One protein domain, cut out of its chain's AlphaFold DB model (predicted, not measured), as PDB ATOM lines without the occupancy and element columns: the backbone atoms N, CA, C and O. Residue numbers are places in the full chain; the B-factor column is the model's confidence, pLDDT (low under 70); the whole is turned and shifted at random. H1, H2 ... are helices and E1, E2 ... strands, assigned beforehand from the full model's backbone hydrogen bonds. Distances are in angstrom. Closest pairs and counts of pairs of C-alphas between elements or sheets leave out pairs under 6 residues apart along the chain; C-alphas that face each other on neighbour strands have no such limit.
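AT A GLANCE: This is residues 5 to 85 and 227 to 322 of the 337 residues of an uncharacterized protein of Nitrosospira multiformis (UniProt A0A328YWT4). A twisted five-stranded sheet is a wall between two helices, H1 and H2, which cover one face, and a long unnamed stretch, whose residues 283 to 286 and 300 to 304 run over the other. Beyond edge strand E5, H3 packs on H2 and leads into a small hairpin, E6 and E7, farthest from the mean of the C-alphas. The printed part has 177 residues, under half of them in the named elements E1 E2 E3 H1 E4 H2 E5 H3 E6 E7, class mixed. The large sheet, order E1 E2 E3 E4 E5, is mixed. The whole is compact, with a radius of gyration of the C-alphas of 16.1 A, and spans 51 by 42 by 31 A.

HOW THE PARTS SIT: Look first at E1, residues 5 to 11, E2, 16 to 24, and E3, 29 to 35: a meander, each strand the antiparallel neighbour of the one before, with N 8 and O 19 at 2.8 A and N 20 and O 33 at 2.8 A. E4, residues 63 to 66, is parallel to E3, with N 65 and O 34 at 2.8 A. E5, residues 234 to 237, is parallel to E4, with N 236 and O 64 at 2.8 A. H1, residues 40 to 57, lies over E2 at a height over the sheet of 9.4 A; E3, H1 and E4 make a strand-helix-strand unit, two parallel strands joined through a helix, its crossover right-handed. H2, residues 71 to 85, is on the same face at 10.1 A, over E4 and only just over E3 with 3 C-alphas: two layers, helices on one face of a sheet. With residues 40 to 47 alone H1 touches H2, at a steep tilt of 62 degrees; the closest C-alphas, of Leu 40 and Gly 75, are 4.0 A apart. H3, residues 248 to 255, touches H2 at a shallow tilt of 20 degrees, with the C-alphas of Asn 82 and Ala 254 closest at 5.4 A. E6, residues 258 to 260, and E7, 265 to 267, form an antiparallel hairpin, with N 259 and O 266 at 2.9 A. O i to N i+4 pairs are within hydrogen-bond range in 10 of 14 for H1, 9 of 11 for H2 and 1 of 4 for H3, whose O i to N i+3 pairs are in range in 3 of 5.

IN THESE COORDINATES: Find C-alpha 5 at (122.604, -8.796, 63.739), where E1 begins its 19.7 A; E2 measures 26.6 A and E3 20.3 A. H1 runs 26.9 A from C-alpha 40 at (101.295, -20.516, 50.464), with a kink of 29 degrees near residue 47, and H2 19.7 A. E7 ends at C-alpha 267, (108.844, -39.514, 51.325).

THE WHOLE: Residues 86 to 226 are not printed, and C-alphas 85 and 227 are 10.8 A apart across the cut. Of the links printed whole, E5 to H3 is short and the others are tight. Residues 268 to 322 hold no named element; pLDDT is under 70 at residues 15, 240 to 246, 260 to 265 and 305 to 322.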
ATOM      1  N   LEU A   5     123.986  -8.352  63.893       90.50
ATOM      2  CA  LEU A   5     122.604  -8.796  63.739       90.50
ATOM      3  C   LEU A   5     121.989  -8.072  62.545       90.50
ATOM      4  O   LEU A   5     121.952  -6.843  62.511       90.50
ATOM      5  N   THR A   6     121.477  -8.829  61.585       93.56
ATOM      6  CA  THR A   6     120.742  -8.298  60.438       93.56
ATOM      7  C   THR A   6     119.346  -8.896  60.427       93.56
ATOM      8  O   THR A   6     119.183 -10.111  60.523       93.56
ATOM      9  N   ILE A   7     118.336  -8.029  60.350       94.56
ATOM     10  CA  ILE A   7     116.924  -8.403  60.298       94.56
ATOM     11  C   ILE A   7     116.384  -7.906  58.967       94.56
ATOM     12  O   ILE A   7     116.384  -6.706  58.703       94.56
ATOM     13  N   HIS A   8     115.937  -8.837  58.139       95.50
ATOM     14  CA  HIS A   8     115.252  -8.556  56.893       95.50
ATOM     15  C   HIS A   8     113.759  -8.777  57.097       95.50
ATOM     16  O   HIS A   8     113.355  -9.827  57.597       95.50
ATOM     17  N   THR A   9     112.949  -7.807  56.694       93.50
ATOM     18  CA  THR A   9     111.494  -7.938  56.616       93.50
ATOM     19  C   THR A   9     111.113  -8.263  55.180       93.50
ATOM     20  O   THR A   9     111.573  -7.593  54.253       93.50
ATOM     21  N   ILE A  10     110.299  -9.293  55.000       92.62
ATOM     22  CA  ILE A  10     109.819  -9.759  53.706       92.62
ATOM     23  C   ILE A  10     108.319  -9.493  53.680       92.62
ATOM     24  O   ILE A  10     107.576 -10.030  54.504       92.62
ATOM     25  N   ASP A  11     107.895  -8.653  52.740       85.31
ATOM     26  CA  ASP A  11     106.480  -8.444  52.470       85.31
ATOM     27  C   ASP A  11     105.909  -9.714  51.828       85.31
ATOM     28  O   ASP A  11     106.297 -10.097  50.718       85.31
ATOM     29  N   ALA A  12     105.038 -10.396  52.568       80.06
ATOM     30  CA  ALA A  12     104.318 -11.573  52.107       80.06
ATOM     31  C   ALA A  12     102.798 -11.314  52.018       80.06
ATOM     32  O   ALA A  12     101.996 -12.241  52.138       80.06
ATOM     33  N   GLU A  13     102.425 -10.047  51.779       77.44
ATOM     34  CA  GLU A  13     101.066  -9.499  51.797       77.44
ATOM     35  C   GLU A  13     100.329  -9.734  53.124       77.44
ATOM     36  O   GLU A  13     100.507  -8.994  54.092       77.44
ATOM     37  N   GLN A  14      99.448 -10.740  53.163       70.31
ATOM     38  CA  GLN A  14      98.799 -11.162  54.395       70.31
ATOM     39  C   GLN A  14      99.765 -12.075  55.141       70.31
ATOM     40  O   GLN A  14     100.024 -13.203  54.709       70.31
ATOM     41  N   GLY A  15     100.271 -11.541  56.252       67.31
ATOM     42  CA  GLY A  15     101.308 -12.139  57.079       67.31
ATOM     43  C   GLY A  15     102.679 -11.530  56.800       67.31
ATOM     44  O   GLY A  15     103.080 -11.344  55.655       67.31
ATOM     45  N   GLU A  16     103.413 -11.215  57.863       82.06
ATOM     46  CA  GLU A  16     104.804 -10.775  57.760       82.06
ATOM     47  C   GLU A  16     105.729 -11.994  57.803       82.06
ATOM     48  O   GLU A  16     105.489 -12.946  58.546       82.06
ATOM     49  N   SER A  17     106.819 -11.957  57.037       92.38
ATOM     50  CA  SER A  17     107.930 -12.888  57.216       92.38
ATOM     51  C   SER A  17     109.197 -12.109  57.547       92.38
ATOM     52  O   SER A  17     109.430 -11.011  57.038       92.38
ATOM     53  N   ALA A  18     110.029 -12.660  58.426       94.88
ATOM     54  CA  ALA A  18     111.297 -12.046  58.790       94.88
ATOM     55  C   ALA A  18     112.435 -13.052  58.677       94.88
ATOM     56  O   ALA A  18     112.392 -14.128  59.266       94.88
ATOM     57  N   PHE A  19     113.500 -12.677  57.978       96.38
ATOM     58  CA  PHE A  19     114.723 -13.464  57.915       96.38
ATOM     59  C   PHE A  19     115.814 -12.782  58.727       96.38
ATOM     60  O   PHE A  19     116.119 -11.609  58.517       96.38
ATOM     61  N   VAL A  20     116.397 -13.504  59.680       95.44
ATOM     62  CA  VAL A  20     117.378 -12.941  60.605       95.44
ATOM     63  C   VAL A  20     118.675 -13.711  60.556       95.44
ATOM     64  O   VAL A  20     118.686 -14.937  60.610       95.44
ATOM     65  N   VAL A  21     119.764 -12.954  60.493       94.50
ATOM     66  CA  VAL A  21     121.138 -13.437  60.461       94.50
ATOM     67  C   VAL A  21     121.869 -12.854  61.661       94.50
ATOM     68  O   VAL A  21     121.971 -11.636  61.807       94.50
ATOM     69  N   ALA A  22     122.377 -13.722  62.526       91.75
ATOM     70  CA  ALA A  22     123.315 -13.373  63.581       91.75
ATOM     71  C   ALA A  22     124.689 -13.929  63.204       91.75
ATOM     72  O   ALA A  22     124.832 -15.141  63.069       91.75
ATOM     73  N   ALA A  23     125.690 -13.070  63.026       89.69
ATOM     74  CA  ALA A  23     127.013 -13.479  62.563       89.69
ATOM     75  C   ALA A  23     128.148 -12.840  63.373       89.69
ATOM     76  O   ALA A  23     128.167 -11.639  63.637       89.69
ATOM     77  N   ASP A  24     129.131 -13.660  63.720       86.31
ATOM     78  CA  ASP A  24     130.471 -13.255  64.126       86.31
ATOM     79  C   ASP A  24     131.403 -13.506  62.936       86.31
ATOM     80  O   ASP A  24     131.935 -14.605  62.762       86.31
ATOM     81  N   VAL A  25     131.544 -12.485  62.085       81.19
ATOM     82  CA  VAL A  25     132.288 -12.568  60.816       81.19
ATOM     83  C   VAL A  25     133.754 -12.935  61.053       81.19
ATOM     84  O   VAL A  25     134.318 -13.724  60.302       81.19
ATOM     85  N   ALA A  26     134.361 -12.420  62.125       80.94
ATOM     86  CA  ALA A  26     135.763 -12.674  62.442       80.94
ATOM     87  C   ALA A  26     136.010 -14.130  62.865       80.94
ATOM     88  O   ALA A  26     137.038 -14.706  62.517       80.94
ATOM     89  N   ALA A  27     135.067 -14.731  63.596       81.31
ATOM     90  CA  ALA A  27     135.147 -16.132  64.008       81.31
ATOM     91  C   ALA A  27     134.515 -17.110  63.002       81.31
ATOM     92  O   ALA A  27     134.495 -18.314  63.260       81.31
ATOM     93  N   GLY A  28     133.939 -16.615  61.900       82.94
ATOM     94  CA  GLY A  28     133.211 -17.431  60.924       82.94
ATOM     95  C   GLY A  28     131.969 -18.131  61.493       82.94
ATOM     96  O   GLY A  28     131.530 -19.143  60.947       82.94
ATOM     97  N   ARG A  29     131.398 -17.636  62.601       85.38
ATOM     98  CA  ARG A  29     130.225 -18.248  63.251       85.38
ATOM     99  C   ARG A  29     128.958 -17.522  62.835       85.38
ATOM    100  O   ARG A  29     128.926 -16.296  62.841       85.38
ATOM    101  N   HIS A  30     127.895 -18.262  62.544       90.06
ATOM    102  CA  HIS A  30     126.604 -17.676  62.204       90.06
ATOM    103  C   HIS A  30     125.434 -18.535  62.681       90.06
ATOM    104  O   HIS A  30     125.573 -19.743  62.895       90.06
ATOM    105  N   ARG A  31     124.283 -17.882  62.836       92.25
ATOM    106  CA  ARG A  31     122.969 -18.500  62.992       92.25
ATOM    107  C   ARG A  31     121.946 -17.744  62.169       92.25
ATOM    108  O   ARG A  31     121.906 -16.512  62.204       92.25
ATOM    109  N   THR A  32     121.101 -18.478  61.462       94.94
ATOM    110  CA  THR A  32     120.026 -17.907  60.658       94.94
ATOM    111  C   THR A  32     118.667 -18.459  61.066       94.94
ATOM    112  O   THR A  32     118.519 -19.610  61.478       94.94
ATOM    113  N   ILE A  33     117.643 -17.620  60.973       96.00
ATOM    114  CA  ILE A  33     116.278 -18.003  61.314       96.00
ATOM    115  C   ILE A  33     115.288 -17.283  60.407       96.00
ATOM    116  O   ILE A  33     115.301 -16.057  60.303       96.00
ATOM    117  N   LEU A  34     114.426 -18.061  59.763       96.62
ATOM    118  CA  LEU A  34     113.238 -17.570  59.076       96.62
ATOM    119  C   LEU A  34     112.066 -17.599  60.059       96.62
ATOM    120  O   LEU A  34     111.830 -18.621  60.691       96.62
ATOM    121  N   ILE A  35     111.355 -16.490  60.214       94.31
ATOM    122  CA  ILE A  35     110.132 -16.388  61.007       94.31
ATOM    123  C   ILE A  35     108.972 -16.262  60.032       94.31
ATOM    124  O   ILE A  35     108.936 -15.293  59.272       94.31
ATOM    125  N   ASP A  36     108.055 -17.225  60.085       93.25
ATOM    126  CA  ASP A  36     106.879 -17.334  59.225       93.25
ATOM    127  C   ASP A  36     107.214 -17.306  57.723       93.25
ATOM    128  O   ASP A  36     108.373 -17.243  57.300       93.25
ATOM    129  N   GLY A  37     106.193 -17.424  56.878       91.69
ATOM    130  CA  GLY A  37     106.364 -17.415  55.426       91.69
ATOM    131  C   GLY A  37     105.231 -16.754  54.654       91.69
ATOM    132  O   GLY A  37     105.229 -16.851  53.429       91.69
ATOM    133  N   GLY A  38     104.264 -16.124  55.322       91.50
ATOM    134  CA  GLY A  38     103.088 -15.597  54.639       91.50
ATOM    135  C   GLY A  38     102.121 -16.697  54.188       91.50
ATOM    136  O   GLY A  38     102.156 -17.846  54.649       91.50
ATOM    137  N   LEU A  39     101.294 -16.365  53.196       91.44
ATOM    138  CA  LEU A  39     100.455 -17.329  52.480       91.44
ATOM    139  C   LEU A  39     101.285 -18.328  51.653       91.44
ATOM    140  O   LEU A  39     102.402 -18.054  51.225       91.44
ATOM    141  N   LEU A  40     100.682 -19.474  51.313       90.06
ATOM    142  CA  LEU A  40     101.295 -20.516  50.464       90.06
ATOM    143  C   LEU A  40     101.889 -19.975  49.150       90.06
ATOM    144  O   LEU A  40     102.885 -20.502  48.662       90.06
ATOM    145  N   GLY A  41     101.278 -18.928  48.584       89.81
ATOM    146  CA  GLY A  41     101.735 -18.288  47.352       89.81
ATOM    147  C   GLY A  41     103.077 -17.564  47.452       89.81
ATOM    148  O   GLY A  41     103.715 -17.365  46.425       89.81
ATOM    149  N   TYR A  42     103.528 -17.236  48.665       92.50
ATOM    150  CA  TYR A  42     104.758 -16.479  48.910       92.50
ATOM    151  C   TYR A  42     105.984 -17.353  49.124       92.50
ATOM    152  O   TYR A  42     107.075 -16.819  49.288       92.50
ATOM    153  N   ALA A  43     105.853 -18.682  49.079       92.62
ATOM    154  CA  ALA A  43     106.996 -19.577  49.240       92.62
ATOM    155  C   ALA A  43     108.130 -19.251  48.250       92.62
ATOM    156  O   ALA A  43     109.291 -19.175  48.643       92.62
ATOM    157  N   GLU A  44     107.798 -18.998  46.981       92.62
ATOM    158  CA  GLU A  44     108.781 -18.589  45.975       92.62
ATOM    159  C   GLU A  44     109.380 -17.208  46.277       92.62
ATOM    160  O   GLU A  44     110.598 -17.058  46.236       92.62
ATOM    161  N   THR A  45     108.557 -16.224  46.649       93.06
ATOM    162  CA  THR A  45     109.016 -14.878  47.034       93.06
ATOM    163  C   THR A  45     110.001 -14.934  48.200       93.06
ATOM    164  O   THR A  45     111.099 -14.385  48.111       93.06
ATOM    165  N   VAL A  46     109.647 -15.652  49.270       94.62
ATOM    166  CA  VAL A  46     110.502 -15.838  50.448       94.62
ATOM    167  C   VAL A  46     111.794 -16.550  50.056       94.62
ATOM    168  O   VAL A  46     112.873 -16.098  50.435       94.62
ATOM    169  N   HIS A  47     111.720 -17.624  49.260       95.25
ATOM    170  CA  HIS A  47     112.907 -18.337  48.789       95.25
ATOM    171  C   HIS A  47     113.844 -17.435  47.979       95.25
ATOM    172  O   HIS A  47     115.029 -17.355  48.297       95.25
ATOM    173  N   ASN A  48     113.313 -16.744  46.971       94.19
ATOM    174  CA  ASN A  48     114.081 -15.882  46.074       94.19
ATOM    175  C   ASN A  48     114.702 -14.693  46.813       94.19
ATOM    176  O   ASN A  48     115.742 -14.190  46.392       94.19
ATOM    177  N   PHE A  49     114.099 -14.267  47.924       94.88
ATOM    178  CA  PHE A  49     114.670 -13.245  48.788       94.88
ATOM    179  C   PHE A  49     115.840 -13.781  49.630       94.88
ATOM    180  O   PHE A  49     116.902 -13.157  49.681       94.88
ATOM    181  N   ILE A  50     115.684 -14.936  50.291       96.12
ATOM    182  CA  ILE A  50     116.699 -15.441  51.237       96.12
ATOM    183  C   ILE A  50     117.841 -16.214  50.565       96.12
ATOM    184  O   ILE A  50     118.961 -16.208  51.071       96.12
ATOM    185  N   ASP A  51     117.593 -16.891  49.440       95.75
ATOM    186  CA  ASP A  51     118.580 -17.750  48.773       95.75
ATOM    187  C   ASP A  51     119.837 -16.980  48.322       95.75
ATOM    188  O   ASP A  51     120.936 -17.450  48.638       95.75
ATOM    189  N   PRO A  52     119.745 -15.783  47.705       95.25
ATOM    190  CA  PRO A  52     120.922 -14.985  47.368       95.25
ATOM    191  C   PRO A  52     121.727 -14.553  48.595       95.25
ATOM    192  O   PRO A  52     122.955 -14.544  48.539       95.25
ATOM    193  N   ILE A  53     121.061 -14.244  49.714       95.00
ATOM    194  CA  ILE A  53     121.721 -13.857  50.970       95.00
ATOM    195  C   ILE A  53     122.495 -15.053  51.531       95.00
ATOM    196  O   ILE A  53     123.688 -14.953  51.816       95.00
ATOM    197  N   LEU A  54     121.838 -16.212  51.624       94.81
ATOM    198  CA  LEU A  54     122.464 -17.450  52.083       94.81
ATOM    199  C   LEU A  54     123.648 -17.846  51.188       94.81
ATOM    200  O   LEU A  54     124.702 -18.215  51.698       94.81
ATOM    201  N   ARG A  55     123.517 -17.734  49.858       93.62
ATOM    202  CA  ARG A  55     124.615 -18.001  48.908       93.62
ATOM    203  C   ARG A  55     125.762 -17.018  49.054       93.62
ATOM    204  O   ARG A  55     126.905 -17.456  49.111       93.62
ATOM    205  N   GLY A  56     125.458 -15.722  49.112       92.38
ATOM    206  CA  GLY A  56     126.457 -14.657  49.161       92.38
ATOM    207  C   GLY A  56     127.386 -14.781  50.365       92.38
ATOM    208  O   GLY A  56     128.579 -14.523  50.242       92.38
ATOM    209  N   TYR A  57     126.858 -15.250  51.497       89.81
ATOM    210  CA  TYR A  57     127.641 -15.470  52.712       89.81
ATOM    211  C   TYR A  57     128.097 -16.922  52.930       89.81
ATOM    212  O   TYR A  57     128.832 -17.192  53.876       89.81
ATOM    213  N   GLY A  58     127.674 -17.871  52.087       90.88
ATOM    214  CA  GLY A  58     127.936 -19.299  52.304       90.88
ATOM    215  C   GLY A  58     127.239 -19.869  53.548       90.88
ATOM    216  O   GLY A  58     127.736 -20.817  54.150       90.88
ATOM    217  N   TYR A  59     126.110 -19.284  53.950       92.88
ATOM    218  CA  TYR A  59     125.349 -19.682  55.133       92.88
ATOM    219  C   TYR A  59     124.300 -20.755  54.819       92.88
ATOM    220  O   TYR A  59     123.769 -20.854  53.703       92.88
ATOM    221  N   THR A  60     123.958 -21.538  55.840       92.94
ATOM    222  CA  THR A  60     122.785 -22.419  55.857       92.94
ATOM    223  C   THR A  60     121.578 -21.702  56.445       92.94
ATOM    224  O   THR A  60     121.726 -20.713  57.162       92.94
ATOM    225  N   LEU A  61     120.371 -22.188  56.130       95.62
ATOM    226  CA  LEU A  61     119.190 -21.855  56.920       95.62
ATOM    227  C   LEU A  61     119.140 -22.805  58.121       95.62
ATOM    228  O   LEU A  61     118.956 -24.004  57.921       95.62
ATOM    229  N   ASP A  62     119.311 -22.292  59.336       95.44
ATOM    230  CA  ASP A  62     119.416 -23.149  60.526       95.44
ATOM    231  C   ASP A  62     118.046 -23.403  61.152       95.44
ATOM    232  O   ASP A  62     117.717 -24.530  61.529       95.44
ATOM    233  N   HIS A  63     117.216 -22.361  61.217       96.19
ATOM    234  CA  HIS A  63     115.926 -22.409  61.890       96.19
ATOM    235  C   HIS A  63     114.789 -21.876  61.020       96.19
ATOM    236  O   HIS A  63     114.942 -20.902  60.282       96.19
ATOM    237  N   ILE A  64     113.612 -22.477  61.181       95.81
ATOM    238  CA  ILE A  64     112.336 -21.875  60.795       95.81
ATOM    239  C   ILE A  64     111.474 -21.814  62.045       95.81
ATOM    240  O   ILE A  64     111.278 -22.832  62.701       95.81
ATOM    241  N   LEU A  65     110.958 -20.636  62.363       93.38
ATOM    242  CA  LEU A  65     110.004 -20.424  63.434       93.38
ATOM    243  C   LEU A  65     108.632 -20.140  62.842       93.38
ATOM    244  O   LEU A  65     108.512 -19.268  61.989       93.38
ATOM    245  N   VAL A  66     107.614 -20.846  63.330       90.69
ATOM    246  CA  VAL A  66     106.211 -20.575  63.003       90.69
ATOM    247  C   VAL A  66     105.533 -19.974  64.230       90.69
ATOM    248  O   VAL A  66     105.443 -20.612  65.287       90.69
ATOM    249  N   SER A  67     105.091 -18.725  64.103       86.75
ATOM    250  CA  SER A  67     104.517 -17.944  65.198       86.75
ATOM    251  C   SER A  67     103.065 -18.319  65.492       86.75
ATOM    252  O   SER A  67     102.663 -18.273  66.651       86.75
ATOM    253  N   HIS A  68     102.295 -18.740  64.481       80.88
ATOM    254  CA  HIS A  68     100.990 -19.396  64.609       80.88
ATOM    255  C   HIS A  68     100.594 -20.164  63.343       80.88
ATOM    256  O   HIS A  68     101.178 -20.010  62.273       80.88
ATOM    257  N   TYR A  69      99.598 -21.040  63.485       85.12
ATOM    258  CA  TYR A  69      99.214 -22.019  62.464       85.12
ATOM    259  C   TYR A  69      98.154 -21.504  61.482       85.12
ATOM    260  O   TYR A  69      97.541 -22.294  60.763       85.12
ATOM    261  N   ASP A  70      97.925 -20.190  61.426       84.56
ATOM    262  CA  ASP A  70      97.061 -19.638  60.387       84.56
ATOM    263  C   ASP A  70      97.762 -19.690  59.027       84.56
ATOM    264  O   ASP A  70      98.992 -19.784  58.904       84.56
ATOM    265  N   LYS A  71      96.939 -19.680  57.980       86.31
ATOM    266  CA  LYS A  71      97.378 -19.893  56.600       86.31
ATOM    267  C   LYS A  71      98.313 -18.789  56.107       86.31
ATOM    268  O   LYS A  71      99.143 -19.057  55.248       86.31
ATOM    269  N   ASP A  72      98.154 -17.584  56.627       86.44
ATOM    270  CA  ASP A  72      98.939 -16.384  56.351       86.44
ATOM    271  C   ASP A  72     100.268 -16.335  57.116       86.44
ATOM    272  O   ASP A  72     101.080 -15.474  56.839       86.44
ATOM    273  N   HIS A  73     100.568 -17.283  58.005       88.88
ATOM    274  CA  HIS A  73     101.883 -17.354  58.665       88.88
ATOM    275  C   HIS A  73     102.628 -18.635  58.300       88.88
ATOM    276  O   HIS A  73     103.792 -18.620  57.892       88.88
ATOM    277  N   SER A  74     101.927 -19.763  58.380       89.75
ATOM    278  CA  SER A  74     102.478 -21.092  58.111       89.75
ATOM    279  C   SER A  74     102.447 -21.484  56.628       89.75
ATOM    280  O   SER A  74     103.142 -22.419  56.223       89.75
ATOM    281  N   GLY A  75     101.661 -20.788  55.800       90.38
ATOM    282  CA  GLY A  75     101.416 -21.157  54.408       90.38
ATOM    283  C   GLY A  75     102.687 -21.183  53.566       90.38
ATOM    284  O   GLY A  75     102.973 -22.186  52.913       90.38
ATOM    285  N   GLY A  76     103.477 -20.113  53.590       92.38
ATOM    286  CA  GLY A  76     104.732 -20.062  52.842       92.38
ATOM    287  C   GLY A  76     105.758 -21.063  53.365       92.38
ATOM    288  O   GLY A  76     106.443 -21.694  52.564       92.38
ATOM    289  N   VAL A  77     105.794 -21.312  54.681       93.38
ATOM    290  CA  VAL A  77     106.642 -22.362  55.274       93.38
ATOM    291  C   VAL A  77     106.260 -23.737  54.725       93.38
ATOM    292  O   VAL A  77     107.127 -24.457  54.229       93.38
ATOM    293  N   ILE A  78     104.968 -24.084  54.714       92.06
ATOM    294  CA  ILE A  78     104.459 -25.310  54.076       92.06
ATOM    295  C   ILE A  78     104.938 -25.397  52.625       92.06
ATOM    296  O   ILE A  78     105.368 -26.461  52.172       92.06
ATOM    297  N   GLY A  79     104.862 -24.285  51.893       91.94
ATOM    298  CA  GLY A  79     105.264 -24.243  50.496       91.94
ATOM    299  C   GLY A  79     106.757 -24.498  50.289       91.94
ATOM    300  O   GLY A  79     107.118 -25.338  49.463       91.94
ATOM    301  N   LEU A  80     107.614 -23.861  51.090       94.31
ATOM    302  CA  LEU A  80     109.067 -24.054  51.070       94.31
ATOM    303  C   LEU A  80     109.453 -25.506  51.375       94.31
ATOM    304  O   LEU A  80     110.242 -26.114  50.647       94.31
ATOM    305  N   LEU A  81     108.870 -26.086  52.428       94.06
ATOM    306  CA  LEU A  81     109.158 -27.460  52.839       94.06
ATOM    307  C   LEU A  81     108.716 -28.470  51.772       94.06
ATOM    308  O   LEU A  81     109.479 -29.380  51.437       94.06
ATOM    309  N   ASN A  82     107.534 -28.282  51.179       91.31
ATOM    310  CA  ASN A  82     107.038 -29.137  50.099       91.31
ATOM    311  C   ASN A  82     107.881 -29.023  48.824       91.31
ATOM    312  O   ASN A  82     108.240 -30.050  48.242       91.31
ATOM    313  N   ALA A  83     108.241 -27.807  48.407       92.12
ATOM    314  CA  ALA A  83     109.115 -27.599  47.256       92.12
ATOM    315  C   ALA A  83     110.493 -28.251  47.473       92.12
ATOM    316  O   ALA A  83     111.042 -28.894  46.574       92.12
ATOM    317  N   ASN A  84     111.028 -28.180  48.698       94.00
ATOM    318  CA  ASN A  84     112.260 -28.876  49.059       94.00
ATOM    319  C   ASN A  84     112.112 -30.397  48.997       94.00
ATOM    320  O   ASN A  84     112.963 -31.063  48.414       94.00
ATOM    321  N   ASN A  85     111.032 -30.961  49.540       91.75
ATOM    322  CA  ASN A  85     110.778 -32.403  49.472       91.75
ATOM    323  C   ASN A  85     110.703 -32.885  48.012       91.75
ATOM    324  O   ASN A  85     111.337 -33.878  47.653       91.75
ATOM    325  N   GLY A 227     117.286 -25.572  46.012       92.12
ATOM    326  CA  GLY A 227     118.700 -25.856  46.260       92.12
ATOM    327  C   GLY A 227     118.948 -26.911  47.353       92.12
ATOM    328  O   GLY A 227     120.100 -27.161  47.687       92.12
ATOM    329  N   GLY A 228     117.899 -27.532  47.919       91.56
ATOM    330  CA  GLY A 228     118.020 -28.469  49.046       91.56
ATOM    331  C   GLY A 228     118.253 -27.767  50.390       91.56
ATOM    332  O   GLY A 228     118.565 -28.414  51.390       91.56
ATOM    333  N   ARG A 229     118.101 -26.436  50.433       91.94
ATOM    334  CA  ARG A 229     118.427 -25.608  51.606       91.94
ATOM    335  C   ARG A 229     117.601 -25.918  52.839       91.94
ATOM    336  O   ARG A 229     118.032 -25.618  53.946       91.94
ATOM    337  N   PHE A 230     116.432 -26.516  52.653       94.69
ATOM    338  CA  PHE A 230     115.498 -26.767  53.735       94.69
ATOM    339  C   PHE A 230     115.541 -28.221  54.214       94.69
ATOM    340  O   PHE A 230     114.642 -28.624  54.938       94.69
ATOM    341  N   CYS A 231     116.516 -29.052  53.821       92.06
ATOM    342  CA  CYS A 231     116.561 -30.469  54.227       92.06
ATOM    343  C   CYS A 231     116.830 -30.685  55.722       92.06
ATOM    344  O   CYS A 231     116.307 -31.639  56.294       92.06
ATOM    345  N   ASN A 232     117.632 -29.807  56.327       92.62
ATOM    346  CA  ASN A 232     118.189 -29.979  57.675       92.62
ATOM    347  C   ASN A 232     117.804 -28.836  58.628       92.62
ATOM    348  O   ASN A 232     118.467 -28.621  59.638       92.62
ATOM    349  N   VAL A 233     116.759 -28.077  58.290       94.81
ATOM    350  CA  VAL A 233     116.287 -26.964  59.123       94.81
ATOM    351  C   VAL A 233     115.696 -27.484  60.431       94.81
ATOM    352  O   VAL A 233     115.006 -28.507  60.460       94.81
ATOM    353  N   HIS A 234     115.921 -26.748  61.513       95.19
ATOM    354  CA  HIS A 234     115.235 -26.953  62.779       95.19
ATOM    355  C   HIS A 234     113.928 -26.149  62.802       95.19
ATOM    356  O   HIS A 234     113.944 -24.921  62.738       95.19
ATOM    357  N   LEU A 235     112.799 -26.852  62.887       94.00
ATOM    358  CA  LEU A 235     111.469 -26.256  62.986       94.00
ATOM    359  C   LEU A 235     111.148 -25.941  64.450       94.00
ATOM    360  O   LEU A 235     111.232 -26.819  65.312       94.00
ATOM    361  N   ILE A 236     110.792 -24.690  64.718       91.75
ATOM    362  CA  ILE A 236     110.480 -24.168  66.044       91.75
ATOM    363  C   ILE A 236     109.035 -23.692  66.039       91.75
ATOM    364  O   ILE A 236     108.680 -22.724  65.366       91.75
ATOM    365  N   ASP A 237     108.219 -24.337  66.856       88.00
ATOM    366  CA  ASP A 237     106.792 -24.078  66.900       88.00
ATOM    367  C   ASP A 237     106.455 -23.383  68.212       88.00
ATOM    368  O   ASP A 237     106.640 -23.947  69.289       88.00
ATOM    369  N   ILE A 238     105.973 -22.143  68.134       83.12
ATOM    370  CA  ILE A 238     105.536 -21.383  69.322       83.12
ATOM    371  C   ILE A 238     104.048 -21.009  69.261       83.12
ATOM    372  O   ILE A 238     103.515 -20.373  70.172       83.12
ATOM    373  N   GLY A 239     103.386 -21.407  68.174       70.75
ATOM    374  CA  GLY A 239     102.041 -20.996  67.822       70.75
ATOM    375  C   GLY A 239     100.906 -21.682  68.560       70.75
ATOM    376  O   GLY A 239     101.027 -22.817  69.020       70.75
ATOM    377  N   GLN A 240      99.769 -20.979  68.618       67.06
ATOM    378  CA  GLN A 240      98.488 -21.530  69.058       67.06
ATOM    379  C   GLN A 240      97.681 -22.110  67.922       67.06
ATOM    380  O   GLN A 240      97.606 -21.541  66.834       67.06
ATOM    381  N   SER A 241      96.932 -23.153  68.267       61.56
ATOM    382  CA  SER A 241      95.676 -23.443  67.600       61.56
ATOM    383  C   SER A 241      94.650 -22.374  67.946       61.56
ATOM    384  O   SER A 241      94.058 -22.400  69.023       61.56
ATOM    385  N   ILE A 242      94.469 -21.405  67.047       59.78
ATOM    386  CA  ILE A 242      93.411 -20.387  67.157       59.78
ATOM    387  C   ILE A 242      92.038 -21.041  66.912       59.78
ATOM    388  O   ILE A 242      91.040 -20.632  67.503       59.78
ATOM    389  N   TRP A 243      92.013 -22.133  66.140       55.25
ATOM    390  CA  TRP A 243      90.854 -22.994  65.918       55.25
ATOM    391  C   TRP A 243      91.208 -24.475  66.129       55.25
ATOM    392  O   TRP A 243      92.349 -24.859  65.866       55.25
ATOM    393  N   PRO A 244      90.251 -25.344  66.527       55.81
ATOM    394  CA  PRO A 244      90.491 -26.785  66.704       55.81
ATOM    395  C   PRO A 244      91.060 -27.485  65.458       55.81
ATOM    396  O   PRO A 244      91.611 -28.575  65.559       55.81
ATOM    397  N   SER A 245      90.910 -26.868  64.283       54.97
ATOM    398  CA  SER A 245      91.369 -27.360  62.983       54.97
ATOM    399  C   SER A 245      92.764 -26.878  62.564       54.97
ATOM    400  O   SER A 245      93.251 -27.302  61.519       54.97
ATOM    401  N   GLN A 246      93.412 -25.997  63.332       66.56
ATOM    402  CA  GLN A 246      94.713 -25.421  62.989       66.56
ATOM    403  C   GLN A 246      95.727 -25.772  64.068       66.56
ATOM    404  O   GLN A 246      95.943 -25.018  65.008       66.56
ATOM    405  N   SER A 247      96.340 -26.940  63.978       72.50
ATOM    406  CA  SER A 247      97.450 -27.321  64.847       72.50
ATOM    407  C   SER A 247      98.762 -27.269  64.080       72.50
ATOM    408  O   SER A 247      98.802 -27.094  62.863       72.50
ATOM    409  N   ALA A 248      99.847 -27.516  64.798       73.75
ATOM    410  CA  ALA A 248     101.148 -27.785  64.215       73.75
ATOM    411  C   ALA A 248     101.100 -28.957  63.193       73.75
ATOM    412  O   ALA A 248     102.009 -29.109  62.372       73.75
ATOM    413  N   ASP A 249     100.031 -29.764  63.186       80.75
ATOM    414  CA  ASP A 249      99.858 -30.885  62.262       80.75
ATOM    415  C   ASP A 249      99.698 -30.467  60.800       80.75
ATOM    416  O   ASP A 249     100.002 -31.262  59.910       80.75
ATOM    417  N   ILE A 250      99.310 -29.214  60.528       78.38
ATOM    418  CA  ILE A 250      99.075 -28.719  59.161       78.38
ATOM    419  C   ILE A 250     100.309 -28.810  58.248       78.38
ATOM    420  O   ILE A 250     100.166 -28.832  57.026       78.38
ATOM    421  N   TYR A 251     101.517 -28.877  58.819       82.38
ATOM    422  CA  TYR A 251     102.760 -29.078  58.071       82.38
ATOM    423  C   TYR A 251     103.576 -30.276  58.545       82.38
ATOM    424  O   TYR A 251     104.726 -30.404  58.126       82.38
ATOM    425  N   THR A 252     103.010 -31.175  59.360       87.31
ATOM    426  CA  THR A 252     103.716 -32.385  59.818       87.31
ATOM    427  C   THR A 252     104.212 -33.212  58.639       87.31
ATOM    428  O   THR A 252     105.389 -33.563  58.613       87.31
ATOM    429  N   ASP A 253     103.366 -33.443  57.631       86.19
ATOM    430  CA  ASP A 253     103.753 -34.195  56.433       86.19
ATOM    431  C   ASP A 253     104.940 -33.511  55.732       86.19
ATOM    432  O   ASP A 253     105.989 -34.125  55.525       86.19
ATOM    433  N   ALA A 254     104.834 -32.204  55.471       88.44
ATOM    434  CA  ALA A 254     105.916 -31.444  54.856       88.44
ATOM    435  C   ALA A 254     107.203 -31.507  55.697       88.44
ATOM    436  O   ALA A 254     108.276 -31.722  55.134       88.44
ATOM    437  N   ALA A 255     107.110 -31.391  57.025       89.38
ATOM    438  CA  ALA A 255     108.234 -31.438  57.955       89.38
ATOM    439  C   ALA A 255     108.993 -32.769  57.895       89.38
ATOM    440  O   ALA A 255     110.211 -32.759  57.719       89.38
ATOM    441  N   ILE A 256     108.290 -33.904  57.934       88.75
ATOM    442  CA  ILE A 256     108.907 -35.245  57.916       88.75
ATOM    443  C   ILE A 256     109.365 -35.692  56.520       88.75
ATOM    444  O   ILE A 256     109.670 -36.864  56.301       88.75
ATOM    445  N   GLY A 257     109.386 -34.780  55.547       85.00
ATOM    446  CA  GLY A 257     109.797 -35.092  54.183       85.00
ATOM    447  C   GLY A 257     108.695 -35.735  53.348       85.00
ATOM    448  O   GLY A 257     108.946 -36.082  52.196       85.00
ATOM    449  N   GLN A 258     107.480 -35.884  53.883       82.88
ATOM    450  CA  GLN A 258     106.343 -36.272  53.065       82.88
ATOM    451  C   GLN A 258     105.947 -35.117  52.162       82.88
ATOM    452  O   GLN A 258     105.949 -33.942  52.521       82.88
ATOM    453  N   TYR A 259     105.607 -35.468  50.940       72.31
ATOM    454  CA  TYR A 259     105.134 -34.522  49.966       72.31
ATOM    455  C   TYR A 259     103.967 -35.144  49.212       72.31
ATOM    456  O   TYR A 259     104.037 -36.286  48.741       72.31
ATOM    457  N   ILE A 260     102.876 -34.385  49.156       61.84
ATOM    458  CA  ILE A 260     101.591 -34.826  48.629       61.84
ATOM    459  C   ILE A 260     101.418 -34.232  47.235       61.84
ATOM    460  O   ILE A 260     101.266 -33.025  47.059       61.84
ATOM    461  N   THR A 261     101.404 -35.098  46.230       61.97
ATOM    462  CA  THR A 261     100.820 -34.767  44.925       61.97
ATOM    463  C   THR A 261      99.316 -35.027  44.972       61.97
ATOM    464  O   THR A 261      98.839 -35.754  45.840       61.97
ATOM    465  N   LYS A 262      98.559 -34.526  43.990       53.19
ATOM    466  CA  LYS A 262      97.103 -34.760  43.878       53.19
ATOM    467  C   LYS A 262      96.657 -36.233  43.966       53.19
ATOM    468  O   LYS A 262      95.487 -36.472  44.228       53.19
ATOM    469  N   ALA A 263      97.548 -37.197  43.724       51.62
ATOM    470  CA  ALA A 263      97.224 -38.625  43.731       51.62
ATOM    471  C   ALA A 263      98.125 -39.478  44.641       51.62
ATOM    472  O   ALA A 263      97.772 -40.615  44.937       51.62
ATOM    473  N   ASN A 264      99.286 -38.969  45.069       62.53
ATOM    474  CA  ASN A 264     100.339 -39.788  45.678       62.53
ATOM    475  C   ASN A 264     101.029 -39.076  46.833       62.53
ATOM    476  O   ASN A 264     101.230 -37.861  46.782       62.53
ATOM    477  N   ARG A 265     101.506 -39.859  47.798       67.56
ATOM    478  CA  ARG A 265     102.458 -39.413  48.815       67.56
ATOM    479  C   ARG A 265     103.833 -39.973  48.463       67.56
ATOM    480  O   ARG A 265     103.929 -41.133  48.092       67.56
ATOM    481  N   MET A 266     104.880 -39.163  48.563       72.88
ATOM    482  CA  MET A 266     106.270 -39.628  48.511       72.88
ATOM    483  C   MET A 266     106.997 -39.135  49.752       72.88
ATOM    484  O   MET A 266     106.716 -38.036  50.226       72.88
ATOM    485  N   ILE A 267     107.935 -39.933  50.258       81.00
ATOM    486  CA  ILE A 267     108.844 -39.514  51.325       81.00
ATOM    487  C   ILE A 267     110.181 -39.160  50.676       81.00
ATOM    488  O   ILE A 267     110.817 -39.999  50.035       81.00
ATOM    489  N   ALA A 268     110.588 -37.904  50.824       84.69
ATOM    490  CA  ALA A 268     111.879 -37.409  50.390       84.69
ATOM    491  C   ALA A 268     112.994 -38.050  51.238       84.69
ATOM    492  O   ALA A 268     113.021 -37.858  52.457       84.69
ATOM    493  N   PRO A 269     113.915 -38.820  50.632       84.44
ATOM    494  CA  PRO A 269     114.987 -39.457  51.384       84.44
ATOM    495  C   PRO A 269     115.968 -38.411  51.925       84.44
ATOM    496  O   PRO A 269     116.277 -37.435  51.248       84.44
ATOM    497  N   GLY A 270     116.493 -38.629  53.131       83.00
ATOM    498  CA  GLY A 270     117.535 -37.767  53.705       83.00
ATOM    499  C   GLY A 270     117.054 -36.403  54.208       83.00
ATOM    500  O   GLY A 270     117.882 -35.580  54.589       83.00
ATOM    501  N   VAL A 271     115.742 -36.153  54.247       88.56
ATOM    502  CA  VAL A 271     115.187 -35.033  55.014       88.56
ATOM    503  C   VAL A 271     115.378 -35.322  56.501       88.56
ATOM    504  O   VAL A 271     114.876 -36.324  57.005       88.56
ATOM    505  N   ASN A 272     116.091 -34.441  57.200       89.50
ATOM    506  CA  ASN A 272     116.412 -34.585  58.617       89.50
ATOM    507  C   ASN A 272     116.073 -33.297  59.373       89.50
ATOM    508  O   ASN A 272     116.941 -32.593  59.893       89.50
ATOM    509  N   ARG A 273     114.784 -32.958  59.390       92.50
ATOM    510  CA  ARG A 273     114.286 -31.785  60.107       92.50
ATOM    511  C   ARG A 273     113.955 -32.173  61.535       92.50
ATOM    512  O   ARG A 273     113.035 -32.951  61.774       92.50
ATOM    513  N   SER A 274     114.684 -31.607  62.487       91.56
ATOM    514  CA  SER A 274     114.262 -31.637  63.887       91.56
ATOM    515  C   SER A 274     113.105 -30.666  64.099       91.56
ATOM    516  O   SER A 274     113.047 -29.625  63.445       91.56
ATOM    517  N   ARG A 275     112.218 -30.982  65.038       90.12
ATOM    518  CA  ARG A 275     111.076 -30.147  65.399       90.12
ATOM    519  C   ARG A 275     111.010 -30.003  66.911       90.12
ATOM    520  O   ARG A 275     111.092 -31.011  67.612       90.12
ATOM    521  N   THR A 276     110.850 -28.783  67.410       89.44
ATOM    522  CA  THR A 276     110.685 -28.528  68.844       89.44
ATOM    523  C   THR A 276     109.582 -27.519  69.125       89.44
ATOM    524  O   THR A 276     109.295 -26.633  68.326       89.44
ATOM    525  N   MET A 277     108.990 -27.658  70.309       86.88
ATOM    526  CA  MET A 277     108.126 -26.659  70.920       86.88
ATOM    527  C   MET A 277     108.847 -26.173  72.186       86.88
ATOM    528  O   MET A 277     108.784 -26.850  73.216       86.88
ATOM    529  N   PRO A 278     109.650 -25.095  72.102       85.88
ATOM    530  CA  PRO A 278     110.427 -24.609  73.240       85.88
ATOM    531  C   PRO A 278     109.490 -24.149  74.357       85.88
ATOM    532  O   PRO A 278     108.353 -23.802  74.086       85.88
ATOM    533  N   ALA A 279     109.963 -24.116  75.605       82.38
ATOM    534  CA  ALA A 279     109.234 -23.486  76.702       82.38
ATOM    535  C   ALA A 279     109.451 -21.964  76.709       82.38
ATOM    536  O   ALA A 279     110.460 -21.456  76.211       82.38
ATOM    537  N   SER A 280     108.517 -21.235  77.317       79.19
ATOM    538  CA  SER A 280     108.625 -19.791  77.512       79.19
ATOM    539  C   SER A 280     109.897 -19.469  78.303       79.19
ATOM    540  O   SER A 280     110.130 -20.025  79.373       79.19
ATOM    541  N   GLY A 281     110.723 -18.573  77.769       76.44
ATOM    542  CA  GLY A 281     112.032 -18.202  78.308       76.44
ATOM    543  C   GLY A 281     113.210 -19.010  77.765       76.44
ATOM    544  O   GLY A 281     114.353 -18.635  78.028       76.44
ATOM    545  N   ASN A 282     112.977 -20.066  76.979       84.38
ATOM    546  CA  ASN A 282     114.067 -20.790  76.330       84.38
ATOM    547  C   ASN A 282     114.751 -19.913  75.281       84.38
ATOM    548  O   ASN A 282     114.088 -19.233  74.497       84.38
ATOM    549  N   GLU A 283     116.079 -19.975  75.242       86.06
ATOM    550  CA  GLU A 283     116.868 -19.437  74.139       86.06
ATOM    551  C   GLU A 283     116.786 -20.403  72.948       86.06
ATOM    552  O   GLU A 283     116.956 -21.609  73.124       86.06
ATOM    553  N   ILE A 284     116.476 -19.888  71.760       87.50
ATOM    554  CA  ILE A 284     116.121 -20.706  70.595       87.50
ATOM    555  C   ILE A 284     117.064 -20.542  69.402       87.50
ATOM    556  O   ILE A 284     116.957 -21.326  68.464       87.50
ATOM    557  N   LEU A 285     117.968 -19.558  69.400       84.94
ATOM    558  CA  LEU A 285     118.838 -19.286  68.250       84.94
ATOM    559  C   LEU A 285     120.171 -20.040  68.324       84.94
ATOM    560  O   LEU A 285     120.664 -20.502  67.304       84.94
ATOM    561  N   TRP A 286     120.769 -20.165  69.508       83.81
ATOM    562  CA  TRP A 286     122.088 -20.792  69.670       83.81
ATOM    563  C   TRP A 286     121.999 -22.160  70.335       83.81
ATOM    564  O   TRP A 286     122.705 -23.091  69.944       83.81
ATOM    565  N   ASN A 287     121.099 -22.297  71.308       85.31
ATOM    566  CA  ASN A 287     120.983 -23.477  72.160       85.31
ATOM    567  C   ASN A 287     119.984 -24.519  71.619       85.31
ATOM    568  O   ASN A 287     119.532 -25.381  72.370       85.31
ATOM    569  N   SER A 288     119.615 -24.452  70.335       83.56
ATOM    570  CA  SER A 288     118.601 -25.323  69.732       83.56
ATOM    571  C   SER A 288     119.046 -25.891  68.379       83.56
ATOM    572  O   SER A 288     119.954 -25.360  67.745       83.56
ATOM    573  N   GLY A 289     118.397 -26.971  67.931       84.62
ATOM    574  CA  GLY A 289     118.653 -27.586  66.626       84.62
ATOM    575  C   GLY A 289     119.998 -28.310  66.514       84.62
ATOM    576  O   GLY A 289     120.670 -28.600  67.507       84.62
ATOM    577  N   ALA A 290     120.372 -28.641  65.278       78.88
ATOM    578  CA  ALA A 290     121.648 -29.281  64.984       78.88
ATOM    579  C   ALA A 290     122.816 -28.315  65.239       78.88
ATOM    580  O   ALA A 290     122.776 -27.152  64.845       78.88
ATOM    581  N   GLY A 291     123.874 -28.807  65.890       76.25
ATOM    582  CA  GLY A 291     125.034 -27.983  66.227       76.25
ATOM    583  C   GLY A 291     124.744 -26.938  67.305       76.25
ATOM    584  O   GLY A 291     125.365 -25.877  67.291       76.25
ATOM    585  N   SER A 292     123.805 -27.206  68.218       80.88
ATOM    586  CA  SER A 292     123.550 -26.331  69.359       80.88
ATOM    587  C   SER A 292     124.836 -26.074  70.149       80.88
ATOM    588  O   SER A 292     125.642 -26.967  70.415       80.88
ATOM    589  N   THR A 293     125.045 -24.816  70.507       79.56
ATOM    590  CA  THR A 293     126.206 -24.371  71.280       79.56
ATOM    591  C   THR A 293     125.729 -23.379  72.318       79.56
ATOM    592  O   THR A 293     124.874 -22.567  71.966       79.56
ATOM    593  N   PRO A 294     126.310 -23.365  73.533       79.44
ATOM    594  CA  PRO A 294     126.043 -22.307  74.495       79.44
ATOM    595  C   PRO A 294     126.126 -20.945  73.813       79.44
ATOM    596  O   PRO A 294     127.092 -20.688  73.088       79.44
ATOM    597  N   THR A 295     125.122 -20.095  74.034       79.06
ATOM    598  CA  THR A 295     125.090 -18.728  73.503       79.06
ATOM    599  C   THR A 295     126.447 -18.063  73.744       79.06
ATOM    600  O   THR A 295     126.821 -17.868  74.907       79.06
ATOM    601  N   PRO A 296     127.215 -17.737  72.690       74.56
ATOM    602  CA  PRO A 296     128.544 -17.198  72.901       74.56
ATOM    603  C   PRO A 296     128.457 -15.847  73.626       74.56
ATOM    604  O   PRO A 296     127.490 -15.105  73.410       74.56
ATOM    605  N   PRO A 297     129.451 -15.489  74.458       75.19
ATOM    606  CA  PRO A 297     129.467 -14.198  75.136       75.19
ATOM    607  C   PRO A 297     129.211 -13.052  74.153       75.19
ATOM    608  O   PRO A 297     129.797 -13.022  73.071       75.19
ATOM    609  N   HIS A 298     128.325 -12.127  74.525       72.12
ATOM    610  CA  HIS A 298     127.933 -10.968  73.708       72.12
ATOM    611  C   HIS A 298     127.214 -11.290  72.381       72.12
ATOM    612  O   HIS A 298     127.118 -10.421  71.516       72.12
ATOM    613  N   SER A 299     126.676 -12.503  72.216       71.62
ATOM    614  CA  SER A 299     125.846 -12.855  71.053       71.62
ATOM    615  C   SER A 299     124.385 -12.440  71.242       71.62
ATOM    616  O   SER A 299     123.871 -12.510  72.362       71.62
ATOM    617  N   PRO A 300     123.680 -12.048  70.165       70.00
ATOM    618  CA  PRO A 300     122.248 -11.835  70.208       70.00
ATOM    619  C   PRO A 300     121.583 -13.179  70.488       70.00
ATOM    620  O   PRO A 300     121.730 -14.130  69.727       70.00
ATOM    621  N   ALA A 301     120.862 -13.253  71.595       71.75
ATOM    622  CA  ALA A 301     120.034 -14.389  71.947       71.75
ATOM    623  C   ALA A 301     118.597 -14.119  71.499       71.75
ATOM    624  O   ALA A 301     118.118 -12.982  71.575       71.75
ATOM    625  N   ARG A 302     117.885 -15.160  71.063       72.38
ATOM    626  CA  ARG A 302     116.432 -15.076  70.884       72.38
ATOM    627  C   ARG A 302     115.768 -15.937  71.922       72.38
ATOM    628  O   ARG A 302     116.064 -17.119  72.009       72.38
ATOM    629  N   PHE A 303     114.849 -15.347  72.669       77.25
ATOM    630  CA  PHE A 303     114.088 -16.057  73.680       77.25
ATOM    631  C   PHE A 303     112.659 -16.254  73.207       77.25
ATOM    632  O   PHE A 303     112.033 -15.327  72.687       77.25
ATOM    633  N   CYS A 304     112.130 -17.453  73.419       75.69
ATOM    634  CA  CYS A 304     110.711 -17.714  73.257       75.69
ATOM    635  C   CYS A 304     109.946 -16.897  74.309       75.69
ATOM    636  O   CYS A 304     109.931 -17.238  75.489       75.69
ATOM    637  N   ARG A 305     109.368 -15.760  73.908       69.75
ATOM    638  CA  ARG A 305     108.674 -14.861  74.841       69.75
ATOM    639  C   ARG A 305     107.195 -15.190  74.985       69.75
ATOM    640  O   ARG A 305     106.627 -14.857  76.017       69.75
ATOM    641  N   ALA A 306     106.585 -15.809  73.980       64.69
ATOM    642  CA  ALA A 306     105.176 -16.155  73.998       64.69
ATOM    643  C   ALA A 306     104.952 -17.570  73.464       64.69
ATOM    644  O   ALA A 306     105.492 -17.923  72.420       64.69
ATOM    645  N   ILE A 307     104.134 -18.339  74.179       63.72
ATOM    646  CA  ILE A 307     103.583 -19.625  73.736       63.72
ATOM    647  C   ILE A 307     102.162 -19.659  74.227       63.72
ATOM    648  O   ILE A 307     101.917 -19.359  75.388       63.72
ATOM    649  N   ASN A 308     101.217 -20.091  73.416       64.12
ATOM    650  CA  ASN A 308      99.890 -20.368  73.939       64.12
ATOM    651  C   ASN A 308      99.180 -19.191  74.656       64.12
ATOM    652  O   ASN A 308      98.440 -19.416  75.610       64.12
ATOM    653  N   SER A 309      99.395 -17.941  74.216       62.72
ATOM    654  CA  SER A 309      98.965 -16.712  74.920       62.72
ATOM    655  C   SER A 309      99.636 -16.477  76.284       62.72
ATOM    656  O   SER A 309      99.238 -15.584  77.028       62.72
ATOM    657  N   TRP A 310     100.676 -17.231  76.627       59.78
ATOM    658  CA  TRP A 310     101.468 -17.070  77.841       59.78
ATOM    659  C   TRP A 310     102.738 -16.292  77.557       59.78
ATOM    660  O   TRP A 310     103.537 -16.715  76.727       59.78
ATOM    661  N   VAL A 311     102.958 -15.196  78.281       64.12
ATOM    662  CA  VAL A 311     104.150 -14.359  78.124       64.12
ATOM    663  C   VAL A 311     105.170 -14.664  79.217       64.12
ATOM    664  O   VAL A 311     104.848 -14.692  80.406       64.12
ATOM    665  N   TRP A 312     106.423 -14.863  78.810       56.69
ATOM    666  CA  TRP A 312     107.575 -14.936  79.700       56.69
ATOM    667  C   TRP A 312     107.972 -13.540  80.188       56.69
ATOM    668  O   TRP A 312     108.171 -12.624  79.384       56.69
ATOM    669  N   GLN A 313     108.115 -13.383  81.505       66.06
ATOM    670  CA  GLN A 313     108.457 -12.105  82.141       66.06
ATOM    671  C   GLN A 313     109.936 -11.973  82.547       66.06
ATOM    672  O   GLN A 313     110.328 -10.916  83.030       66.06
ATOM    673  N   GLY A 314     110.768 -13.004  82.356       60.22
ATOM    674  CA  GLY A 314     112.171 -13.007  82.793       60.22
ATOM    675  C   GLY A 314     112.486 -14.096  83.827       60.22
ATOM    676  O   GLY A 314     111.664 -14.971  84.101       60.22
ATOM    677  N   ARG A 315     113.700 -14.075  84.399       47.62
ATOM    678  CA  ARG A 315     114.138 -15.065  85.404       47.62
ATOM    679  C   ARG A 315     113.272 -14.992  86.670       47.62
ATOM    680  O   ARG A 315     113.241 -13.955  87.320       47.62
ATOM    681  N   GLY A 316     112.664 -16.120  87.046       56.78
ATOM    682  CA  GLY A 316     112.052 -16.339  88.364       56.78
ATOM    683  C   GLY A 316     110.521 -16.363  88.416       56.78
ATOM    684  O   GLY A 316     109.988 -16.813  89.422       56.78
ATOM    685  N   ASN A 317     109.813 -15.962  87.354       47.66
ATOM    686  CA  ASN A 317     108.348 -15.883  87.374       47.66
ATOM    687  C   ASN A 317     107.701 -16.877  86.406       47.66
ATOM    688  O   ASN A 317     108.108 -16.998  85.247       47.66
ATOM    689  N   ASN A 318     106.665 -17.564  86.895       54.16
ATOM    690  CA  ASN A 318     105.805 -18.432  86.099       54.16
ATOM    691  C   ASN A 318     105.241 -17.670  84.885       54.16
ATOM    692  O   ASN A 318     104.961 -16.472  84.998       54.16
ATOM    693  N   PRO A 319     105.065 -18.334  83.728       55.44
ATOM    694  CA  PRO A 319     104.414 -17.728  82.572       55.44
ATOM    695  C   PRO A 319     103.069 -17.111  82.982       55.44
ATOM    696  O   PRO A 319     102.286 -17.743  83.691       55.44
ATOM    697  N   VAL A 320     102.791 -15.883  82.536       52.75
ATOM    698  CA  VAL A 320     101.512 -15.207  82.812       52.75
ATOM    699  C   VAL A 320     100.622 -15.318  81.585       52.75
ATOM    700  O   VAL A 320     101.051 -14.994  80.476       52.75
ATOM    701  N   GLN A 321      99.380 -15.769  81.773       52.25
ATOM    702  CA  GLN A 321      98.395 -15.815  80.700       52.25
ATOM    703  C   GLN A 321      98.029 -14.383  80.313       52.25
ATOM    704  O   GLN A 321      97.441 -13.641  81.099       52.25
ATOM    705  N   THR A 322      98.361 -13.981  79.094       52.72
ATOM    706  CA  THR A 322      97.838 -12.740  78.529       52.72
ATOM    707  C   THR A 322      96.459 -13.014  77.954       52.72
ATOM    708  O   THR A 322      96.296 -13.729  76.970       52.72
TER     709      THR A 322